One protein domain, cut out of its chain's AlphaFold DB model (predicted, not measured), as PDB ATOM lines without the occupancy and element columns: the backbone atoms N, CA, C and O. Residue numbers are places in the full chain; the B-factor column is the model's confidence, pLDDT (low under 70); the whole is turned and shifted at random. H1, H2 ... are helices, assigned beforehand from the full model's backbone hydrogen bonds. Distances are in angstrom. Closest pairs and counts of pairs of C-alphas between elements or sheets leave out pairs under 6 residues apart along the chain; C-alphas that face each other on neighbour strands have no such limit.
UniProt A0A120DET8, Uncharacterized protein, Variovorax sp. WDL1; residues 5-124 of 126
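What this domain is: This is residues 5 to 124 of the 126 residues of an uncharacterized protein of Variovorax sp. WDL1 (UniProt A0A120DET8). Two helical hairpins, H1 with H2 and H3 with H4, pack crosswise on each other, with H3 crossing H1 in the middle of the body. H5 and the last residues make an arm at one end, where residues 109 to 115 and 117 to 124 stick out. The 120 residues printed have five named helices, H1 to H5 in order along the chain, and no named strand; the class is all helix. The whole is only just compact, close to loose, with a radius of gyration of the C-alphas of 15.9 A, and spans 50 by 36 by 33 A.

How they stand to each other: H3, residues 58 to 81, is the longest helix. It forms a hairpin with H4, residues 86 to 106: they touch, closest at the C-alphas of Glu 72 and Ala 95, 4.3 A apart, and run opposite ways at a shallow tilt of 25 degrees. With residues 64 to 75 alone, H3 touches H1, residues 6 to 27; the closest C-alphas, of Ala 17 and Ala 71, are 4.6 A apart, and the lines are only just about perpendicular, at 71 degrees. H1 forms the other hairpin with H2, residues 33 to 46, running opposite ways at a shallow tilt of 25 degrees; they touch, closest at the C-alphas of Ala 25 and Ala 35, 4.1 A apart. Residues 41 to 45 of H2 touch residues 63 to 67 of H3, about perpendicular at 76 degrees, closest at the C-alphas of Phe 45 and Ala 67, 6.5 A apart. Residues 6 to 13 of H1 touch residues 97 to 101 of H4, closest at the C-alphas of Thr 9 and Phe 98, 6.8 A apart. H2 and H4 are apart. H5, residues 110 to 117, touches no helix. Every O i to N i+4 pair is within hydrogen-bond range in H2, H3 and H5; in H1 16 of 18 are, and in H4 15 of 17.

Where its parts are: H3 is 34.8 A from first to last C-alpha, H4 31.9 A, H1 31.3 A, H2 20.1 A and H5 10.6 A. H1 begins with C-alpha 6 at (165.214, 171.456, 143.816) and has a kink of 29 degrees near residue 13. H3 begins with C-alpha 58 at (178.555, 161.820, 147.403). H5 ends with C-alpha 117 at (187.807, 185.439, 133.735).

The domain as a whole: The C-alphas of Gly 50 and Arg 124, the two farthest apart, are 53.3 A apart. Without the stretches that stand free, the body of 105 residues spans 38 by 36 by 31 A. The printed part has no cut. The link from H2 to H3, 11 residues, is long; the others are tight. The mean pLDDT of the printed part is 91.7, and residues 119 to 124 are under 70.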
ATOM      1  N   SER A   5     160.783 173.412 143.700       90.00
ATOM      2  CA  SER A   5     161.673 172.660 144.587       90.00
ATOM      3  C   SER A   5     162.837 172.062 143.802       90.00
ATOM      4  O   SER A   5     162.673 171.618 142.668       90.00
ATOM      5  N   ASP A   6     164.007 172.015 144.431       92.69
ATOM      6  CA  ASP A   6     165.214 171.456 143.816       92.69
ATOM      7  C   ASP A   6     165.024 169.986 143.414       92.69
ATOM      8  O   ASP A   6     165.495 169.565 142.363       92.69
ATOM      9  N   ASP A   7     164.276 169.220 144.213       93.94
ATOM     10  CA  ASP A   7     163.948 167.821 143.918       93.94
ATOM     11  C   ASP A   7     163.065 167.693 142.664       93.94
ATOM     12  O   ASP A   7     163.255 166.784 141.853       93.94
ATOM     13  N   LEU A   8     162.129 168.628 142.454       94.31
ATOM     14  CA  LEU A   8     161.322 168.666 141.235       94.31
ATOM     15  C   LEU A   8     162.178 169.055 140.026       94.31
ATOM     16  O   LEU A   8     162.052 168.441 138.969       94.31
ATOM     17  N   THR A   9     163.073 170.034 140.174       95.62
ATOM     18  CA  THR A   9     164.008 170.412 139.106       95.62
ATOM     19  C   THR A   9     164.935 169.252 138.733       95.62
ATOM     20  O   THR A   9     165.080 168.976 137.545       95.62
ATOM     21  N   LEU A  10     165.481 168.514 139.710       96.56
ATOM     22  CA  LEU A  10     166.252 167.295 139.443       96.56
ATOM     23  C   LEU A  10     165.404 166.266 138.695       96.56
ATOM     24  O   LEU A  10     165.836 165.762 137.666       96.56
ATOM     25  N   THR A  11     164.187 165.991 139.173       96.62
ATOM     26  CA  THR A  11     163.281 165.017 138.544       96.62
ATOM     27  C   THR A  11     163.043 165.336 137.070       96.62
ATOM     28  O   THR A  11     163.079 164.431 136.236       96.62
ATOM     29  N   ARG A  12     162.844 166.616 136.734       96.50
ATOM     30  CA  ARG A  12     162.662 167.048 135.343       96.50
ATOM     31  C   ARG A  12     163.938 166.958 134.515       96.50
ATOM     32  O   ARG A  12     163.843 166.585 133.356       96.50
ATOM     33  N   ALA A  13     165.106 167.214 135.102       97.81
ATOM     34  CA  ALA A  13     166.393 167.097 134.417       97.81
ATOM     35  C   ALA A  13     166.767 165.646 134.053       97.81
ATOM     36  O   ALA A  13     167.471 165.419 133.073       97.81
ATOM     37  N   LEU A  14     166.298 164.645 134.809       98.19
ATOM     38  CA  LEU A  14     166.669 163.245 134.559       98.19
ATOM     39  C   LEU A  14     166.223 162.742 133.178       98.19
ATOM     40  O   LEU A  14     166.949 161.971 132.558       98.19
ATOM     41  N   ALA A  15     165.053 163.161 132.689       97.31
ATOM     42  CA  ALA A  15     164.539 162.713 131.396       97.31
ATOM     43  C   ALA A  15     165.404 163.176 130.199       97.31
ATOM     44  O   ALA A  15     165.891 162.307 129.475       97.31
ATOM     45  N   PRO A  16     165.671 164.484 129.997       97.94
ATOM     46  CA  PRO A  16     166.550 164.939 128.922       97.94
ATOM     47  C   PRO A  16     167.990 164.440 129.096       97.94
ATOM     48  O   PRO A  16     168.618 164.075 128.111       97.94
ATOM     49  N   ALA A  17     168.502 164.306 130.327       98.38
ATOM     50  CA  ALA A  17     169.832 163.731 130.556       98.38
ATOM     51  C   ALA A  17     169.938 162.259 130.112       98.38
ATOM     52  O   ALA A  17     170.968 161.836 129.582       98.38
ATOM     53  N   VAL A  18     168.879 161.466 130.317       98.44
ATOM     54  CA  VAL A  18     168.796 160.086 129.817       98.44
ATOM     55  C   VAL A  18     168.758 160.061 128.289       98.44
ATOM     56  O   VAL A  18     169.512 159.291 127.695       98.44
ATOM     57  N   LEU A  19     167.936 160.909 127.660       97.75
ATOM     58  CA  LEU A  19     167.837 161.004 126.195       97.75
ATOM     59  C   LEU A  19     169.161 161.410 125.552       97.75
ATOM     60  O   LEU A  19     169.564 160.834 124.543       97.75
ATOM     61  N   ASP A  20     169.855 162.361 126.166       97.94
ATOM     62  CA  ASP A  20     171.156 162.835 125.725       97.94
ATOM     63  C   ASP A  20     172.204 161.709 125.741       97.94
ATOM     64  O   ASP A  20     172.847 161.438 124.725       97.94
ATOM     65  N   ARG A  21     172.331 160.975 126.855       98.06
ATOM     66  CA  ARG A  21     173.291 159.859 126.944       98.06
ATOM     67  C   ARG A  21     172.914 158.675 126.063       98.06
ATOM     68  O   ARG A  21     173.801 158.030 125.507       98.06
ATOM     69  N   GLU A  22     171.624 158.397 125.906       97.75
ATOM     70  CA  GLU A  22     171.139 157.384 124.971       97.75
ATOM     71  C   GLU A  22     171.490 157.742 123.524       97.75
ATOM     72  O   GLU A  22     172.062 156.918 122.811       97.75
ATOM     73  N   SER A  23     171.230 158.986 123.122       96.62
ATOM     74  CA  SER A  23     171.549 159.492 121.784       96.62
ATOM     75  C   SER A  23     173.058 159.480 121.530       96.62
ATOM     76  O   SER A  23     173.509 159.068 120.461       96.62
ATOM     77  N   TYR A  24     173.859 159.845 122.537       96.50
ATOM     78  CA  TYR A  24     175.316 159.776 122.455       96.50
ATOM     79  C   TYR A  24     175.811 158.333 122.278       96.50
ATOM     80  O   TYR A  24     176.624 158.073 121.396       96.50
ATOM     81  N   ALA A  25     175.296 157.367 123.046       97.25
ATOM     82  CA  ALA A  25     175.661 155.959 122.872       97.25
ATOM     83  C   ALA A  25     175.268 155.424 121.480       97.25
ATOM     84  O   ALA A  25     176.042 154.697 120.850       97.25
ATOM     85  N   GLN A  26     174.091 155.812 120.979       96.88
ATOM     86  CA  GLN A  26     173.623 155.445 119.641       96.88
ATOM     87  C   GLN A  26     174.500 156.033 118.528       96.88
ATOM     88  O   GLN A  26     174.746 155.343 117.538       96.88
ATOM     89  N   ALA A  27     175.040 157.245 118.698       95.69
ATOM     90  CA  ALA A  27     175.962 157.854 117.734       95.69
ATOM     91  C   ALA A  27     177.251 157.031 117.530       95.69
ATOM     92  O   ALA A  27     177.816 157.032 116.438       95.69
ATOM     93  N   TYR A  28     177.672 156.267 118.543       94.12
ATOM     94  CA  TYR A  28     178.785 155.309 118.469       94.12
ATOM     95  C   TYR A  28     178.333 153.874 118.128       94.12
ATOM     96  O   TYR A  28     179.084 152.910 118.287       94.12
ATOM     97  N   GLY A  29     177.086 153.686 117.684       93.94
ATOM     98  CA  GLY A  29     176.530 152.370 117.358       93.94
ATOM     99  C   GLY A  29     176.390 151.435 118.566       93.94
ATOM    100  O   GLY A  29     176.355 150.215 118.391       93.94
ATOM    101  N   GLY A  30     176.350 151.983 119.785       91.06
ATOM    102  CA  GLY A  30     176.238 151.218 121.027       91.06
ATOM    103  C   GLY A  30     177.480 150.399 121.390       91.06
ATOM    104  O   GLY A  30     177.373 149.471 122.189       91.06
ATOM    105  N   LYS A  31     178.643 150.684 120.789       91.69
ATOM    106  CA  LYS A  31     179.889 149.934 121.007       91.69
ATOM    107  C   LYS A  31     181.055 150.866 121.310       91.69
ATOM    108  O   LYS A  31     181.064 152.018 120.889       91.69
ATOM    109  N   GLY A  32     182.067 150.320 121.978       96.12
ATOM    110  CA  GLY A  32     183.281 151.050 122.326       96.12
ATOM    111  C   GLY A  32     183.166 151.807 123.653       96.12
ATOM    112  O   GLY A  32     182.075 151.915 124.225       96.12
ATOM    113  N   PRO A  33     184.300 152.323 124.152       97.12
ATOM    114  CA  PRO A  33     184.389 152.883 125.498       97.12
ATOM    115  C   PRO A  33     183.478 154.104 125.697       97.12
ATOM    116  O   PRO A  33     182.926 154.292 126.780       97.12
ATOM    117  N   GLU A  34     183.255 154.908 124.657       95.88
ATOM    118  CA  GLU A  34     182.374 156.076 124.704       95.88
ATOM    119  C   GLU A  34     180.902 155.681 124.880       95.88
ATOM    120  O   GLU A  34     180.194 156.267 125.705       95.88
ATOM    121  N   ALA A  35     180.443 154.671 124.135       96.62
ATOM    122  CA  ALA A  35     179.071 154.179 124.225       96.62
ATOM    123  C   ALA A  35     178.804 153.478 125.564       96.62
ATOM    124  O   ALA A  35     177.738 153.661 126.157       96.62
ATOM    125  N   GLU A  36     179.777 152.711 126.060       97.75
ATOM    126  CA  GLU A  36     179.706 152.047 127.364       97.75
ATOM    127  C   GLU A  36     179.625 153.068 128.503       97.75
ATOM    128  O   GLU A  36     178.737 152.971 129.353       97.75
ATOM    129  N   ALA A  37     180.478 154.099 128.482       96.75
ATOM    130  CA  ALA A  37     180.456 155.167 129.479       96.75
ATOM    131  C   ALA A  37     179.129 155.944 129.471       96.75
ATOM    132  O   ALA A  37     178.565 156.235 130.530       96.75
ATOM    133  N   ALA A  38     178.590 156.253 128.288       97.19
ATOM    134  CA  ALA A  38     177.299 156.923 128.169       97.19
ATOM    135  C   ALA A  38     176.139 156.041 128.653       97.19
ATOM    136  O   ALA A  38     175.261 156.518 129.372       97.19
ATOM    137  N   THR A  39     176.175 154.745 128.342       97.94
ATOM    138  CA  THR A  39     175.186 153.772 128.825       97.94
ATOM    139  C   THR A  39     175.234 153.636 130.349       97.94
ATOM    140  O   THR A  39     174.190 153.645 131.003       97.94
ATOM    141  N   ALA A  40     176.430 153.582 130.940       97.94
ATOM    142  CA  ALA A  40     176.596 153.556 132.391       97.94
ATOM    143  C   ALA A  40     176.033 154.826 133.053       97.94
ATOM    144  O   ALA A  40     175.286 154.733 134.028       97.94
ATOM    145  N   LEU A  41     176.319 156.007 132.490       97.75
ATOM    146  CA  LEU A  41     175.762 157.274 132.976       97.75
ATOM    147  C   LEU A  41     174.236 157.329 132.857       97.75
ATOM    148  O   LEU A  41     173.581 157.769 133.799       97.75
ATOM    149  N   LYS A  42     173.661 156.836 131.753       98.19
ATOM    150  CA  LYS A  42     172.204 156.706 131.602       98.19
ATOM    151  C   LYS A  42     171.604 155.920 132.771       98.19
ATOM    152  O   LYS A  42     170.684 156.414 133.421       98.19
ATOM    153  N   PHE A  43     172.133 154.732 133.068       98.25
ATOM    154  CA  PHE A  43     171.631 153.917 134.178       98.25
ATOM    155  C   PHE A  43     171.828 154.597 135.536       98.25
ATOM    156  O   PHE A  43     170.947 154.526 136.396       98.25
ATOM    157  N   ALA A  44     172.938 155.313 135.723       98.19
ATOM    158  CA  ALA A  44     173.168 156.100 136.928       98.19
ATOM    159  C   ALA A  44     172.111 157.212 137.097       98.19
ATOM    160  O   ALA A  44     171.619 157.419 138.206       98.19
ATOM    161  N   PHE A  45     171.694 157.881 136.015       98.50
ATOM    162  CA  PHE A  45     170.603 158.866 136.055       98.50
ATOM    163  C   PHE A  45     169.261 158.219 136.388       98.50
ATOM    164  O   PHE A  45     168.503 158.741 137.207       98.50
ATOM    165  N   GLU A  46     168.965 157.056 135.814       98.00
ATOM    166  CA  GLU A  46     167.739 156.319 136.133       98.00
ATOM    167  C   GLU A  46     167.681 155.904 137.607       98.00
ATOM    168  O   GLU A  46     166.624 156.017 138.230       98.00
ATOM    169  N   ALA A  47     168.821 155.538 138.197       97.94
ATOM    170  CA  ALA A  47     168.934 155.200 139.614       97.94
ATOM    171  C   ALA A  47     168.702 156.389 140.571       97.94
ATOM    172  O   ALA A  47     168.545 156.177 141.779       97.94
ATOM    173  N   LEU A  48     168.672 157.630 140.068       97.69
ATOM    174  CA  LEU A  48     168.322 158.823 140.847       97.69
ATOM    175  C   LEU A  48     166.814 159.106 140.889       97.69
ATOM    176  O   LEU A  48     166.379 159.933 141.694       97.69
ATOM    177  N   ARG A  49     165.997 158.449 140.051       96.19
ATOM    178  CA  ARG A  49     164.551 158.718 139.995       96.19
ATOM    179  C   ARG A  49     163.900 158.480 141.361       96.19
ATOM    180  O   ARG A  49     164.069 157.431 141.975       96.19
ATOM    181  N   GLY A  50     163.136 159.468 141.826       93.62
ATOM    182  CA  GLY A  50     162.420 159.413 143.104       93.62
ATOM    183  C   GLY A  50     163.280 159.653 144.350       93.62
ATOM    184  O   GLY A  50     162.730 159.696 145.450       93.62
ATOM    185  N   LYS A  51     164.600 159.845 144.215       95.88
ATOM    186  CA  LYS A  51     165.469 160.206 145.344       95.88
ATOM    187  C   LYS A  51     165.430 161.713 145.599       95.88
ATOM    188  O   LYS A  51     165.402 162.511 144.667       95.88
ATOM    189  N   SER A  52     165.472 162.107 146.872       94.81
ATOM    190  CA  SER A  52     165.630 163.515 147.256       94.81
ATOM    191  C   SER A  52     167.109 163.900 147.251       94.81
ATOM    192  O   SER A  52     167.960 163.125 147.689       94.81
ATOM    193  N   LEU A  53     167.429 165.133 146.857       93.69
ATOM    194  CA  LEU A  53     168.794 165.676 146.883       93.69
ATOM    195  C   LEU A  53     169.452 165.604 148.260       93.69
ATOM    196  O   LEU A  53     170.677 165.526 148.365       93.69
ATOM    197  N   LYS A  54     168.644 165.665 149.324       94.25
ATOM    198  CA  LYS A  54     169.130 165.597 150.706       94.25
ATOM    199  C   LYS A  54     169.584 164.196 151.106       94.25
ATOM    200  O   LYS A  54     170.396 164.086 152.017       94.25
ATOM    201  N   SER A  55     169.058 163.155 150.460       95.88
ATOM    202  CA  SER A  55     169.395 161.758 150.750       95.88
ATOM    203  C   SER A  55     170.486 161.195 149.844       95.88
ATOM    204  O   SER A  55     170.869 160.046 150.029       95.88
ATOM    205  N   LEU A  56     170.958 161.965 148.857       96.75
ATOM    206  CA  LEU A  56     171.962 161.486 147.912       96.75
ATOM    207  C   LEU A  56     173.325 161.304 148.584       96.75
ATOM    208  O   LEU A  56     173.798 162.183 149.316       96.75
ATOM    209  N   THR A  57     173.987 160.196 148.263       97.69
ATOM    210  CA  THR A  57     175.401 159.973 148.585       97.69
ATOM    211  C   THR A  57     176.306 160.943 147.818       97.69
ATOM    212  O   THR A  57     175.864 161.672 146.929       97.69
ATOM    213  N   SER A  58     177.604 160.970 148.135       95.31
ATOM    214  CA  SER A  58     178.555 161.820 147.403       95.31
ATOM    215  C   SER A  58     178.634 161.467 145.915       95.31
ATOM    216  O   SER A  58     178.715 162.365 145.083       95.31
ATOM    217  N   GLU A  59     178.597 160.178 145.580       95.75
ATOM    218  CA  GLU A  59     178.622 159.708 144.193       95.75
ATOM    219  C   GLU A  59     177.321 160.071 143.472       95.75
ATOM    220  O   GLU A  59     177.338 160.642 142.386       95.75
ATOM    221  N   GLU A  60     176.177 159.858 144.120       97.69
ATOM    222  CA  GLU A  60     174.876 160.232 143.562       97.69
ATOM    223  C   GLU A  60     174.729 161.743 143.373       97.69
ATOM    224  O   GLU A  60     174.076 162.188 142.432       97.69
ATOM    225  N   ARG A  61     175.347 162.551 144.242       96.75
ATOM    226  CA  ARG A  61     175.407 164.008 144.081       96.75
ATOM    227  C   ARG A  61     176.199 164.411 142.848       96.75
ATOM    228  O   ARG A  61     175.799 165.361 142.181       96.75
ATOM    229  N   GLU A  62     177.285 163.709 142.545       96.12
ATOM    230  CA  GLU A  62     178.046 163.944 141.320       96.12
ATOM    231  C   GLU A  62     177.246 163.513 140.087       96.12
ATOM    232  O   GLU A  62     177.121 164.277 139.130       96.12
ATOM    233  N   THR A  63     176.581 162.362 140.150       97.69
ATOM    234  CA  THR A  63     175.649 161.912 139.110       97.69
ATOM    235  C   THR A  63     174.508 162.916 138.895       97.69
ATOM    236  O   THR A  63     174.175 163.234 137.755       97.69
ATOM    237  N   ALA A  64     173.946 163.494 139.962       97.88
ATOM    238  CA  ALA A  64     172.913 164.528 139.875       97.88
ATOM    239  C   ALA A  64     173.449 165.834 139.265       97.88
ATOM    240  O   ALA A  64     172.754 166.485 138.479       97.88
ATOM    241  N   ARG A  65     174.695 166.206 139.589       97.00
ATOM    242  CA  ARG A  65     175.384 167.348 138.975       97.00
ATOM    243  C   ARG A  65     175.542 167.139 137.469       97.00
ATOM    244  O   ARG A  65     175.242 168.055 136.707       97.00
ATOM    245  N   LEU A  66     175.981 165.951 137.050       96.94
ATOM    246  CA  LEU A  66     176.119 165.586 135.638       96.94
ATOM    247  C   LEU A  66     174.766 165.566 134.919       96.94
ATOM    248  O   LEU A  66     174.664 166.127 133.833       96.94
ATOM    249  N   ALA A  67     173.721 165.014 135.540       98.19
ATOM    250  CA  ALA A  67     172.374 165.014 134.969       98.19
ATOM    251  C   ALA A  67     171.891 166.437 134.650       98.19
ATOM    252  O   ALA A  67     171.391 166.689 133.560       98.19
ATOM    253  N   LEU A  68     172.106 167.396 135.556       97.38
ATOM    254  CA  LEU A  68     171.743 168.798 135.314       97.38
ATOM    255  C   LEU A  68     172.550 169.447 134.185       97.38
ATOM    256  O   LEU A  68     172.010 170.305 133.496       97.38
ATOM    257  N   ILE A  69     173.815 169.061 133.990       95.88
ATOM    258  CA  ILE A  69     174.645 169.566 132.884       95.88
ATOM    259  C   ILE A  69     174.122 169.047 131.548       95.88
ATOM    260  O   ILE A  69     173.887 169.840 130.640       95.88
ATOM    261  N   TYR A  70     173.918 167.736 131.431       97.50
ATOM    262  CA  TYR A  70     173.450 167.145 130.178       97.50
ATOM    263  C   TYR A  70     172.021 167.581 129.845       97.50
ATOM    264  O   TYR A  70     171.729 167.882 128.694       97.50
ATOM    265  N   ALA A  71     171.157 167.721 130.852       98.12
ATOM    266  CA  ALA A  71     169.833 168.307 130.676       98.12
ATOM    267  C   ALA A  71     169.894 169.769 130.202       98.12
ATOM    268  O   ALA A  71     169.174 170.141 129.284       98.12
ATOM    269  N   GLU A  72     170.767 170.595 130.798       96.56
ATOM    270  CA  GLU A  72     170.992 171.982 130.363       96.56
ATOM    271  C   GLU A  72     171.411 172.036 128.886       96.56
ATOM    272  O   GLU A  72     170.864 172.833 128.128       96.56
ATOM    273  N   GLN A  73     172.343 171.175 128.471       95.19
ATOM    274  CA  GLN A  73     172.844 171.121 127.095       95.19
ATOM    275  C   GLN A  73     171.794 170.617 126.100       95.19
ATOM    276  O   GLN A  73     171.667 171.187 125.015       95.19
ATOM    277  N   TRP A  74     171.035 169.585 126.470       97.19
ATOM    278  CA  TRP A  74     169.968 169.035 125.639       97.19
ATOM    279  C   TRP A  74     168.887 170.078 125.360       97.19
ATOM    280  O   TRP A  74     168.570 170.346 124.204       97.19
ATOM    281  N   GLU A  75     168.367 170.717 126.410       97.44
ATOM    282  CA  GLU A  75     167.312 171.724 126.274       97.44
ATOM    283  C   GLU A  75     167.803 172.984 125.548       97.44
ATOM    284  O   GLU A  75     167.075 173.556 124.739       97.44
ATOM    285  N   ALA A  76     169.055 173.402 125.774       95.56
ATOM    286  CA  ALA A  76     169.650 174.504 125.020       95.56
ATOM    287  C   ALA A  76     169.764 174.169 123.524       95.56
ATOM    288  O   ALA A  76     169.362 174.971 122.687       95.56
ATOM    289  N   SER A  77     170.221 172.960 123.187       94.31
ATOM    290  CA  SER A  77     170.320 172.509 121.791       94.31
ATOM    291  C   SER A  77     168.939 172.384 121.141       94.31
ATOM    292  O   SER A  77     168.767 172.715 119.970       94.31
ATOM    293  N   LEU A  78     167.930 171.941 121.900       94.31
ATOM    294  CA  LEU A  78     166.550 171.855 121.428       94.31
ATOM    295  C   LEU A  78     165.950 173.245 121.174       94.31
ATOM    296  O   LEU A  78     165.237 173.430 120.188       94.31
ATOM    297  N   ALA A  79     166.252 174.223 122.027       94.38
ATOM    298  CA  ALA A  79     165.875 175.613 121.793       94.38
ATOM    299  C   ALA A  79     166.514 176.179 120.520       94.38
ATOM    300  O   ALA A  79     165.815 176.789 119.714       94.38
ATOM    301  N   GLU A  80     167.819 175.962 120.337       94.31
ATOM    302  CA  GLU A  80     168.559 176.400 119.148       94.31
ATOM    303  C   GLU A  80     167.996 175.756 117.875       94.31
ATOM    304  O   GLU A  80     167.755 176.440 116.884       94.31
ATOM    305  N   ALA A  81     167.686 174.458 117.917       92.12
ATOM    306  CA  ALA A  81     167.086 173.748 116.788       92.12
ATOM    307  C   ALA A  81     165.688 174.269 116.402       92.12
ATOM    308  O   ALA A  81     165.257 174.074 115.267       92.12
ATOM    309  N   ASN A  82     164.982 174.929 117.327       91.31
ATOM    310  CA  ASN A  82     163.648 175.495 117.117       91.31
ATOM    311  C   ASN A  82     163.658 177.033 117.054       91.31
ATOM    312  O   ASN A  82     162.615 177.664 117.250       91.31
ATOM    313  N   GLU A  83     164.814 177.660 116.813       90.88
ATOM    314  CA  GLU A  83     164.947 179.117 116.823       90.88
ATOM    315  C   GLU A  83     163.895 179.803 115.926       90.88
ATOM    316  O   GLU A  83     163.651 179.419 114.782       90.88
ATOM    317  N   GLY A  84     163.234 180.830 116.469       81.88
ATOM    318  CA  GLY A  84     162.169 181.567 115.780       81.88
ATOM    319  C   GLY A  84     160.779 180.925 115.855       81.88
ATOM    320  O   GLY A  84     159.801 181.573 115.474       81.88
ATOM    321  N   LEU A  85     160.656 179.707 116.391       85.25
ATOM    322  CA  LEU A  85     159.374 179.049 116.640       85.25
ATOM    323  C   LEU A  85     158.904 179.275 118.090       85.25
ATOM    324  O   LEU A  85     159.730 179.397 119.000       85.25
ATOM    325  N   PRO A  86     157.580 179.304 118.349       81.25
ATOM    326  CA  PRO A  86     157.041 179.383 119.710       81.25
ATOM    327  C   PRO A  86     157.580 178.291 120.649       81.25
ATOM    328  O   PRO A  86     157.797 178.549 121.834       81.25
ATOM    329  N   ASP A  87     157.860 177.110 120.098       83.94
ATOM    330  CA  ASP A  87     158.285 175.918 120.834       83.94
ATOM    331  C   ASP A  87     159.706 176.032 121.421       83.94
ATOM    332  O   ASP A  87     160.043 175.298 122.345       83.94
ATOM    333  N   ALA A  88     160.529 176.999 120.987       87.69
ATOM    334  CA  ALA A  88     161.866 177.219 121.557       87.69
ATOM    335  C   ALA A  88     161.847 177.822 122.974       87.69
ATOM    336  O   ALA A  88     162.835 177.744 123.707       87.69
ATOM    337  N   GLN A  89     160.738 178.447 123.387       90.75
ATOM    338  CA  GLN A  89     160.681 179.179 124.658       90.75
ATOM    339  C   GLN A  89     160.685 178.268 125.887       90.75
ATOM    340  O   GLN A  89     161.198 178.663 126.937       90.75
ATOM    341  N   GLU A  90     160.092 177.080 125.795       92.12
ATOM    342  CA  GLU A  90     160.037 176.143 126.918       92.12
ATOM    343  C   GLU A  90     161.406 175.495 127.198       92.12
ATOM    344  O   GLU A  90     161.882 175.652 128.327       92.12
ATOM    345  N   PRO A  91     162.119 174.925 126.205       92.56
ATOM    346  CA  PRO A  91     163.477 174.410 126.398       92.56
ATOM    347  C   PRO A  91     164.455 175.465 126.941       92.56
ATOM    348  O   PRO A  91     165.210 175.199 127.876       92.56
ATOM    349  N   LEU A  92     164.377 176.722 126.474       93.38
ATOM    350  CA  LEU A  92     165.193 177.817 127.032       93.38
ATOM    351  C   LEU A  92     164.954 178.030 128.533       93.38
ATOM    352  O   LEU A  92     165.894 178.278 129.296       93.38
ATOM    353  N   ARG A  93     163.693 177.959 128.973       93.81
ATOM    354  CA  ARG A  93     163.338 178.117 130.391       93.81
ATOM    355  C   ARG A  93     163.836 176.940 131.221       93.81
ATOM    356  O   ARG A  93     164.333 177.170 132.327       93.81
ATOM    357  N   GLU A  94     163.736 175.722 130.698       95.44
ATOM    358  CA  GLU A  94     164.247 174.519 131.360       95.44
ATOM    359  C   GLU A  94     165.767 174.546 131.497       95.44
ATOM    360  O   GLU A  94     166.279 174.429 132.614       95.44
ATOM    361  N   ALA A  95     166.488 174.840 130.411       96.00
ATOM    362  CA  ALA A  95     167.939 175.004 130.435       96.00
ATOM    363  C   ALA A  95     168.372 176.029 131.502       96.00
ATOM    364  O   ALA A  95     169.252 175.764 132.329       96.00
ATOM    365  N   ALA A  96     167.694 177.182 131.561       94.81
ATOM    366  CA  ALA A  96     167.961 178.206 132.567       94.81
ATOM    367  C   ALA A  96     167.664 177.729 134.003       94.81
ATOM    368  O   ALA A  96     168.407 178.068 134.934       94.81
ATOM    369  N   ALA A  97     166.600 176.946 134.210       95.44
ATOM    370  CA  ALA A  97     166.251 176.386 135.513       95.44
ATOM    371  C   ALA A  97     167.302 175.372 135.997       95.44
ATOM    372  O   ALA A  97     167.766 175.475 137.143       95.44
ATOM    373  N   PHE A  98     167.731 174.458 135.122       96.38
ATOM    374  CA  PHE A  98     168.770 173.468 135.415       96.38
ATOM    375  C   PHE A  98     170.103 174.144 135.737       96.38
ATOM    376  O   PHE A  98     170.672 173.904 136.810       96.38
ATOM    377  N   ARG A  99     170.535 175.094 134.898       94.62
ATOM    378  CA  ARG A  99     171.747 175.892 135.122       94.62
ATOM    379  C   ARG A  99     171.714 176.614 136.464       94.62
ATOM    380  O   ARG A  99     172.665 176.551 137.244       94.62
ATOM    381  N   LYS A 100     170.611 177.303 136.766       94.06
ATOM    382  CA  LYS A 100     170.460 178.075 138.007       94.06
ATOM    383  C   LYS A 100     170.544 177.186 139.245       94.06
ATOM    384  O   LYS A 100     171.157 177.579 140.240       94.06
ATOM    385  N   MET A 101     169.919 176.011 139.207       94.81
ATOM    386  CA  MET A 101     170.023 175.043 140.295       94.81
ATOM    387  C   MET A 101     171.460 174.533 140.439       94.81
ATOM    388  O   MET A 101     172.003 174.588 141.545       94.81
ATOM    389  N   ARG A 102     172.084 174.115 139.332       94.62
ATOM    390  CA  ARG A 102     173.460 173.610 139.302       94.62
ATOM    391  C   ARG A 102     174.448 174.608 139.898       94.62
ATOM    392  O   ARG A 102     175.177 174.268 140.827       94.62
ATOM    393  N   LEU A 103     174.422 175.855 139.424       92.50
ATOM    394  CA  LEU A 103     175.320 176.913 139.892       92.50
ATOM    395  C   LEU A 103     175.149 177.215 141.382       92.50
ATOM    396  O   LEU A 103     176.122 177.527 142.060       92.50
ATOM    397  N   ARG A 104     173.932 177.112 141.918       92.88
ATOM    398  CA  ARG A 104     173.697 177.331 143.349       92.88
ATOM    399  C   ARG A 104     174.211 176.183 144.218       92.88
ATOM    400  O   ARG A 104     174.651 176.446 145.330       92.88
ATOM    401  N   LEU A 105     174.086 174.938 143.760       91.25
ATOM    402  CA  LEU A 105     174.448 173.759 144.554       91.25
ATOM    403  C   LEU A 105     175.937 173.401 144.453       91.25
ATOM    404  O   LEU A 105     176.517 172.995 145.455       91.25
ATOM    405  N   TRP A 106     176.547 173.568 143.276       92.31
ATOM    406  CA  TRP A 106     177.931 173.149 143.013       92.31
ATOM    407  C   TRP A 106     178.830 174.260 142.460       92.31
ATOM    408  O   TRP A 106     180.024 174.041 142.285       92.31
ATOM    409  N   GLY A 107     178.293 175.452 142.196       89.12
ATOM    410  CA  GLY A 107     179.066 176.535 141.598       89.12
ATOM    411  C   GLY A 107     179.319 176.348 140.101       89.12
ATOM    412  O   GLY A 107     178.694 175.527 139.423       89.12
ATOM    413  N   ARG A 108     180.225 177.179 139.578       83.44
ATOM    414  CA  ARG A 108     180.691 177.123 138.187       83.44
ATOM    415  C   ARG A 108     181.627 175.934 137.994       83.44
ATOM    416  O   ARG A 108     182.403 175.597 138.884       83.44
ATOM    417  N   THR A 109     181.599 175.346 136.806       74.69
ATOM    418  CA  THR A 109     182.672 174.449 136.360       74.69
ATOM    419  C   THR A 109     183.976 175.232 136.167       74.69
ATOM    420  O   THR A 109     183.957 176.454 136.001       74.69
ATOM    421  N   ALA A 110     185.116 174.535 136.141       74.50
ATOM    422  CA  ALA A 110     186.414 175.162 135.873       74.50
ATOM    423  C   ALA A 110     186.428 175.927 134.535       74.50
ATOM    424  O   ALA A 110     186.956 177.031 134.458       74.50
ATOM    425  N   MET A 111     185.777 175.378 133.503       73.81
ATOM    426  CA  MET A 111     185.645 176.031 132.199       73.81
ATOM    427  C   MET A 111     184.786 177.300 132.270       73.81
ATOM    428  O   MET A 111     185.153 178.323 131.703       73.81
ATOM    429  N   GLU A 112     183.664 177.271 132.992       78.31
ATOM    430  CA  GLU A 112     182.808 178.454 133.171       78.31
ATOM    431  C   GLU A 112     183.489 179.557 133.985       78.31
ATOM    432  O   GLU A 112     183.243 180.737 133.739       78.31
ATOM    433  N   ALA A 113     184.325 179.190 134.960       79.75
ATOM    434  CA  ALA A 113     185.161 180.148 135.672       79.75
ATOM    435  C   ALA A 113     186.196 180.772 134.721       79.75
ATOM    436  O   ALA A 113     186.248 181.992 134.605       79.75
ATOM    437  N   ALA A 114     186.914 179.948 133.950       76.81
ATOM    438  CA  ALA A 114     187.902 180.417 132.978       76.81
ATOM    439  C   ALA A 114     187.301 181.327 131.890       76.81
ATOM    440  O   ALA A 114     187.912 182.325 131.523       76.81
ATOM    441  N   LEU A 115     186.095 181.024 131.398       77.88
ATOM    442  CA  LEU A 115     185.381 181.879 130.442       77.88
ATOM    443  C   LEU A 115     184.944 183.210 131.063       77.88
ATOM    444  O   LEU A 115     185.000 184.235 130.392       77.88
ATOM    445  N   ALA A 116     184.520 183.209 132.331       76.69
ATOM    446  CA  ALA A 116     184.155 184.436 133.035       76.69
ATOM    447  C   ALA A 116     185.369 185.339 133.309       76.69
ATOM    448  O   ALA A 116     185.232 186.561 133.303       76.69
ATOM    449  N   ASP A 117     186.539 184.735 133.522       78.12
ATOM    450  CA  ASP A 117     187.807 185.439 133.735       78.12
ATOM    451  C   ASP A 117     188.504 185.814 132.411       78.12
ATOM    452  O   ASP A 117     189.459 186.598 132.391       78.12
ATOM    453  N   GLY A 118     188.020 185.272 131.288       70.94
ATOM    454  CA  GLY A 118     188.520 185.537 129.949       70.94
ATOM    455  C   GLY A 118     188.299 186.993 129.547       70.94
ATOM    456  O   GLY A 118     187.170 187.449 129.369       70.94
ATOM    457  N   LYS A 119     189.388 187.742 129.363       62.50
ATOM    458  CA  LYS A 119     189.323 189.093 128.797       62.50
ATOM    459  C   LYS A 119     189.052 188.996 127.298       62.50
ATOM    460  O   LYS A 119     189.805 188.345 126.579       62.50
ATOM    461  N   HIS A 120     188.013 189.680 126.827       58.97
ATOM    462  CA  HIS A 120     187.788 189.861 125.397       58.97
ATOM    463  C   HIS A 120     188.967 190.648 124.807       58.97
ATOM    464  O   HIS A 120     189.206 191.792 125.194       58.97
ATOM    465  N   VAL A 121     189.704 190.044 123.878       61.41
ATOM    466  CA  VAL A 121     190.761 190.725 123.121       61.41
ATOM    467  C   VAL A 121     190.157 191.164 121.794       61.41
ATOM    468  O   VAL A 121     189.699 190.332 121.016       61.41
ATOM    469  N   ASP A 122     190.100 192.474 121.554       64.44
ATOM    470  CA  ASP A 122     189.646 193.006 120.268       64.44
ATOM    471  C   ASP A 122     190.758 192.843 119.221       64.44
ATOM    472  O   ASP A 122     191.771 193.543 119.244       64.44
ATOM    473  N   ILE A 123     190.565 191.898 118.301       64.50
ATOM    474  CA  ILE A 123     191.526 191.547 117.243       64.50
ATOM    475  C   ILE A 123     191.742 192.721 116.269       64.50
ATOM    476  O   ILE A 123     192.745 192.759 115.567       64.50
ATOM    477  N   ARG A 124     190.854 193.726 116.255       57.03
ATOM    478  CA  ARG A 124     191.009 194.934 115.424       57.03
ATOM    479  C   ARG A 124     192.054 195.924 115.949       57.03
ATOM    480  O   ARG A 124     192.256 196.961 115.328       57.03
TER     481      ARG A 124